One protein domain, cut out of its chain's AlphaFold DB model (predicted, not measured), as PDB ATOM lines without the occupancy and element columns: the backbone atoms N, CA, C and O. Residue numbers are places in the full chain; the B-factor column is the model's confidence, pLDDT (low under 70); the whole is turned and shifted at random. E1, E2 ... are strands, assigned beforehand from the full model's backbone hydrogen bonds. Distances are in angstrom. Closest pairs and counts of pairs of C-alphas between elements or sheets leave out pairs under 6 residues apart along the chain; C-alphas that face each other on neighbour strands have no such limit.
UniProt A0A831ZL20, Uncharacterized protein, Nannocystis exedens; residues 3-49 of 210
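AT A GLANCE: This is residues 3 to 49 of the 210 residues of an uncharacterized protein of Nannocystis exedens (UniProt A0A831ZL20). With little regular structure, this is a small two-stranded hairpin, E1 and E2, its long loop, residues 32 to 43, reaching away at one end, and a long stretch with no named element, residues 3 to 26, folding back on itself before E1. Residues 14 to 19 stick out free. The 47 printed residues hold no named helix and two antiparallel strands, E1 then E2; the class is all strand, with 10 residues in named elements. The whole is only just loose, close to compact, with a radius of gyration of the C-alphas of 11.5 A and spans of 30 by 22 by 20 A.

IN THESE COORDINATES: Find C-alpha 27 at (320.588, 255.675, 238.150); E1 runs from there to residue 31, 12.4 A. E2, residues 44 to 48, covers 12.2 A and ends at C-alpha 48, (319.415, 253.758, 233.808).

HOW THE PARTS SIT: Look across the hairpin E1 and E2: their directions stand at 149 degrees, and N 29 and O 46 are within hydrogen-bond range at 2.8 A. Residues 3 to 4 pair antiparallel with residues 10 to 11.

THE WHOLE: The C-alphas of Arg 37 and Pro 49, the two farthest apart, are 31.8 A apart. The printed part has no cut; E1 to E2 is a long link. Look for pLDDT under 70 at residues 3 to 10 and 35 to 42.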
ATOM      1  N   PHE A   3     312.566 269.047 227.027       38.06
ATOM      2  CA  PHE A   3     312.730 270.162 227.962       38.06
ATOM      3  C   PHE A   3     313.146 269.620 229.331       38.06
ATOM      4  O   PHE A   3     312.507 268.702 229.848       38.06
ATOM      5  N   THR A   4     314.204 270.185 229.910       42.06
ATOM      6  CA  THR A   4     314.642 269.881 231.277       42.06
ATOM      7  C   THR A   4     314.162 271.001 232.188       42.06
ATOM      8  O   THR A   4     314.590 272.148 232.055       42.06
ATOM      9  N   GLY A   5     313.236 270.681 233.090       40.00
ATOM     10  CA  GLY A   5     312.708 271.650 234.045       40.00
ATOM     11  C   GLY A   5     313.678 271.919 235.204       40.00
ATOM     12  O   GLY A   5     314.518 271.075 235.514       40.00
ATOM     13  N   PRO A   6     313.514 273.044 235.929       34.28
ATOM     14  CA  PRO A   6     314.357 273.423 237.074       34.28
ATOM     15  C   PRO A   6     314.300 272.447 238.269       34.28
ATOM     16  O   PRO A   6     315.004 272.637 239.252       34.28
ATOM     17  N   TRP A   7     313.487 271.390 238.179       42.28
ATOM     18  CA  TRP A   7     313.273 270.371 239.210       42.28
ATOM     19  C   TRP A   7     313.773 268.974 238.799       42.28
ATOM     20  O   TRP A   7     313.355 267.980 239.382       42.28
ATOM     21  N   GLY A   8     314.637 268.881 237.779       53.97
ATOM     22  CA  GLY A   8     315.323 267.634 237.409       53.97
ATOM     23  C   GLY A   8     314.482 266.618 236.629       53.97
ATOM     24  O   GLY A   8     314.906 265.477 236.478       53.97
ATOM     25  N   TYR A   9     313.313 267.008 236.114       56.88
ATOM     26  CA  TYR A   9     312.530 266.168 235.206       56.88
ATOM     27  C   TYR A   9     312.821 266.533 233.744       56.88
ATOM     28  O   TYR A   9     312.896 267.712 233.386       56.88
ATOM     29  N   THR A  10     312.952 265.511 232.900       69.00
ATOM     30  CA  THR A  10     313.038 265.642 231.441       69.00
ATOM     31  C   THR A  10     311.699 265.236 230.836       69.00
ATOM     32  O   THR A  10     311.222 264.129 231.077       69.00
ATOM     33  N   GLN A  11     311.094 266.111 230.033       76.88
ATOM     34  CA  GLN A  11     309.896 265.799 229.252       76.88
ATOM     35  C   GLN A  11     310.263 265.670 227.774       76.88
ATOM     36  O   GLN A  11     311.052 266.464 227.266       76.88
ATOM     37  N   THR A  12     309.682 264.698 227.073       82.25
ATOM     38  CA  THR A  12     309.816 264.533 225.621       82.25
ATOM     39  C   THR A  12     308.495 264.035 225.032       82.25
ATOM     40  O   THR A  12     307.675 263.461 225.749       82.25
ATOM     41  N   ASN A  13     308.289 264.270 223.738       82.00
ATOM     42  CA  ASN A  13     307.139 263.763 222.990       82.00
ATOM     43  C   ASN A  13     307.595 262.601 222.108       82.00
ATOM     44  O   ASN A  13     308.725 262.620 221.614       82.00
ATOM     45  N   THR A  14     306.706 261.640 221.873       84.75
ATOM     46  CA  THR A  14     306.932 260.600 220.868       84.75
ATOM     47  C   THR A  14     306.801 261.169 219.457       84.75
ATOM     48  O   THR A  14     306.047 262.119 219.229       84.75
ATOM     49  N   ASP A  15     307.525 260.589 218.507       84.81
ATOM     50  CA  ASP A  15     307.418 260.908 217.088       84.81
ATOM     51  C   ASP A  15     306.249 260.167 216.403       84.81
ATOM     52  O   ASP A  15     305.394 259.562 217.055       84.81
ATOM     53  N   HIS A  16     306.189 260.235 215.069       85.19
ATOM     54  CA  HIS A  16     305.135 259.602 214.269       85.19
ATOM     55  C   HIS A  16     305.172 258.064 214.281       85.19
ATOM     56  O   HIS A  16     304.162 257.446 213.948       85.19
ATOM     57  N   ASN A  17     306.295 257.457 214.677       88.19
ATOM     58  CA  ASN A  17     306.448 256.012 214.849       88.19
ATOM     59  C   ASN A  17     306.223 255.574 216.307       88.19
ATOM     60  O   ASN A  17     306.252 254.381 216.599       88.19
ATOM     61  N   GLY A  18     305.971 256.518 217.221       84.44
ATOM     62  CA  GLY A  18     305.842 256.245 218.653       84.44
ATOM     63  C   GLY A  18     307.183 256.158 219.386       84.44
ATOM     64  O   GLY A  18     307.210 255.759 220.550       84.44
ATOM     65  N   GLU A  19     308.288 256.535 218.741       90.25
ATOM     66  CA  GLU A  19     309.626 256.517 219.330       90.25
ATOM     67  C   GLU A  19     309.907 257.821 220.080       90.25
ATOM     68  O   GLU A  19     309.365 258.877 219.756       90.25
ATOM     69  N   PHE A  20     310.765 257.774 221.097       89.25
ATOM     70  CA  PHE A  20     311.204 258.970 221.811       89.25
ATOM     71  C   PHE A  20     312.688 258.894 222.157       89.25
ATOM     72  O   PHE A  20     313.262 257.822 222.331       89.25
ATOM     73  N   THR A  21     313.303 260.063 222.318       85.50
ATOM     74  CA  THR A  21     314.672 260.199 222.820       85.50
ATOM     75  C   THR A  21     314.688 261.250 223.922       85.50
ATOM     76  O   THR A  21     314.060 262.310 223.796       85.50
ATOM     77  N   ALA A  22     315.380 260.947 225.017       84.50
ATOM     78  CA  ALA A  22     315.576 261.848 226.144       84.50
ATOM     79  C   ALA A  22     316.951 261.609 226.770       84.50
ATOM     80  O   ALA A  22     317.376 260.466 226.924       84.50
ATOM     81  N   THR A  23     317.618 262.689 227.168       82.56
ATOM     82  CA  THR A  23     318.849 262.619 227.958       82.56
ATOM     83  C   THR A  23     318.479 262.619 229.437       82.56
ATOM     84  O   THR A  23     317.819 263.545 229.918       82.56
ATOM     85  N   VAL A  24     318.889 261.574 230.152       82.44
ATOM     86  CA  VAL A  24     318.659 261.392 231.591       82.44
ATOM     87  C   VAL A  24     319.970 261.003 232.271       82.44
ATOM     88  O   VAL A  24     320.867 260.456 231.629       82.44
ATOM     89  N   HIS A  25     320.106 261.313 233.560       82.62
ATOM     90  CA  HIS A  25     321.264 260.869 234.331       82.62
ATOM     91  C   HIS A  25     321.188 259.357 234.599       82.62
ATOM     92  O   HIS A  25     320.084 258.835 234.769       82.62
ATOM     93  N   PRO A  26     322.336 258.656 234.664       85.62
ATOM     94  CA  PRO A  26     322.376 257.284 235.157       85.62
ATOM     95  C   PRO A  26     321.799 257.165 236.574       85.62
ATOM     96  O   PRO A  26     321.914 258.092 237.380       85.62
ATOM     97  N   GLY A  27     321.209 256.008 236.870       86.25
ATOM     98  CA  GLY A  27     320.588 255.675 238.150       86.25
ATOM     99  C   GLY A  27     319.075 255.453 238.077       86.25
ATOM    100  O   GLY A  27     318.454 255.455 237.005       86.25
ATOM    101  N   ARG A  28     318.468 255.263 239.253       86.75
ATOM    102  CA  ARG A  28     317.028 255.027 239.411       86.75
ATOM    103  C   ARG A  28     316.218 256.206 238.881       86.75
ATOM    104  O   ARG A  28     316.297 257.318 239.399       86.75
ATOM    105  N   THR A  29     315.399 255.936 237.874       84.81
ATOM    106  CA  THR A  29     314.580 256.925 237.176       84.81
ATOM    107  C   THR A  29     313.128 256.476 237.159       84.81
ATOM    108  O   THR A  29     312.823 255.336 236.815       84.81
ATOM    109  N   THR A  30     312.215 257.386 237.486       82.56
ATOM    110  CA  THR A  30     310.772 257.155 237.370       82.56
ATOM    111  C   THR A  30     310.261 257.775 236.077       82.56
ATOM    112  O   THR A  30     310.433 258.971 235.850       82.56
ATOM    113  N   ILE A  31     309.617 256.972 235.233       85.25
ATOM    114  CA  ILE A  31     309.027 257.413 233.969       85.25
ATOM    115  C   ILE A  31     307.509 257.372 234.075       85.25
ATOM    116  O   ILE A  31     306.929 256.333 234.375       85.25
ATOM    117  N   THR A  32     306.866 258.488 233.749       77.56
ATOM    118  CA  THR A  32     305.405 258.600 233.707       77.56
ATOM    119  C   THR A  32     304.960 258.859 232.275       77.56
ATOM    120  O   THR A  32     305.388 259.832 231.654       77.56
ATOM    121  N   LEU A  33     304.078 258.009 231.748       79.00
ATOM    122  CA  LEU A  33     303.442 258.248 230.454       79.00
ATOM    123  C   LEU A  33     302.220 259.148 230.628       79.00
ATOM    124  O   LEU A  33     301.372 258.890 231.481       79.00
ATOM    125  N   SER A  34     302.078 260.148 229.763       70.44
ATOM    126  CA  SER A  34     300.857 260.948 229.665       70.44
ATOM    127  C   SER A  34     300.445 261.083 228.205       70.44
ATOM    128  O   SER A  34     301.285 261.227 227.320       70.44
ATOM    129  N   HIS A  35     299.145 261.007 227.946       68.94
ATOM    130  CA  HIS A  35     298.581 261.244 226.624       68.94
ATOM    131  C   HIS A  35     297.198 261.882 226.786       68.94
ATOM    132  O   HIS A  35     296.446 261.472 227.677       68.94
ATOM    133  N   PRO A  36     296.806 262.838 225.925       57.72
ATOM    134  CA  PRO A  36     295.510 263.505 226.052       57.72
ATOM    135  C   PRO A  36     294.321 262.533 226.027       57.72
ATOM    136  O   PRO A  36     293.339 262.736 226.731       57.72
ATOM    137  N   ARG A  37     294.428 261.454 225.239       55.16
ATOM    138  CA  ARG A  37     293.347 260.475 225.006       55.16
ATOM    139  C   ARG A  37     293.573 259.090 225.613       55.16
ATOM    140  O   ARG A  37     292.751 258.212 225.400       55.16
ATOM    141  N   MET A  38     294.691 258.860 226.302       62.53
ATOM    142  CA  MET A  38     294.948 257.569 226.957       62.53
ATOM    143  C   MET A  38     295.064 257.778 228.463       62.53
ATOM    144  O   MET A  38     295.284 258.900 228.931       62.53
ATOM    145  N   LEU A  39     294.863 256.705 229.223       61.59
ATOM    146  CA  LEU A  39     295.182 256.694 230.644       61.59
ATOM    147  C   LEU A  39     296.640 257.079 230.825       61.59
ATOM    148  O   LEU A  39     297.485 256.565 230.101       61.59
ATOM    149  N   SER A  40     296.947 257.953 231.782       63.62
ATOM    150  CA  SER A  40     298.338 258.096 232.204       63.62
ATOM    151  C   SER A  40     298.828 256.720 232.651       63.62
ATOM    152  O   SER A  40     298.159 256.057 233.450       63.62
ATOM    153  N   GLY A  41     299.950 256.271 232.093       62.50
ATOM    154  CA  GLY A  41     300.556 255.014 232.520       62.50
ATOM    155  C   GLY A  41     300.961 255.123 233.986       62.50
ATOM    156  O   GLY A  41     301.327 256.211 234.441       62.50
ATOM    157  N   GLU A  42     300.884 254.017 234.728       64.75
ATOM    158  CA  GLU A  42     301.477 253.991 236.064       64.75
ATOM    159  C   GLU A  42     302.958 254.378 235.968       64.75
ATOM    160  O   GLU A  42     303.633 253.963 235.015       64.75
ATOM    161  N   PRO A  43     303.473 255.191 236.909       73.88
ATOM    162  CA  PRO A  43     304.886 255.511 236.943       73.88
ATOM    163  C   PRO A  43     305.703 254.221 236.984       73.88
ATOM    164  O   PRO A  43     305.553 253.398 237.885       73.88
ATOM    165  N   ARG A  44     306.572 254.042 235.995       81.44
ATOM    166  CA  ARG A  44     307.466 252.895 235.917       81.44
ATOM    167  C   ARG A  44     308.839 253.317 236.395       81.44
ATOM    168  O   ARG A  44     309.452 254.211 235.818       81.44
ATOM    169  N   GLU A  45     309.335 252.648 237.422       84.94
ATOM    170  CA  GLU A  45     310.729 252.786 237.816       84.94
ATOM    171  C   GLU A  45     311.616 251.931 236.911       84.94
ATOM    172  O   GLU A  45     311.320 250.763 236.638       84.94
ATOM    173  N   ILE A  46     312.704 252.525 236.437       87.12
ATOM    174  CA  ILE A  46     313.764 251.853 235.696       87.12
ATOM    175  C   ILE A  46     315.118 252.204 236.310       87.12
ATOM    176  O   ILE A  46     315.277 253.257 236.929       87.12
ATOM    177  N   GLU A  47     316.101 251.342 236.096       88.75
ATOM    178  CA  GLU A  47     317.499 251.651 236.377       88.75
ATOM    179  C   GLU A  47     318.172 252.054 235.064       88.75
ATOM    180  O   GLU A  47     318.219 251.254 234.126       88.75
ATOM    181  N   VAL A  48     318.659 253.292 234.975       87.56
ATOM    182  CA  VAL A  48     319.415 253.758 233.808       87.56
ATOM    183  C   VAL A  48     320.885 253.397 234.024       87.56
ATOM    184  O   VAL A  48     321.509 253.946 234.933       87.56
ATOM    185  N   PRO A  49     321.466 252.487 233.228       84.94
ATOM    186  CA  PRO A  49     322.833 252.043 233.450       84.94
ATOM    187  C   PRO A  49     323.843 253.147 233.096       84.94
ATOM    188  O   PRO A  49     323.598 253.975 232.217       84.94
TER     189      PRO A  49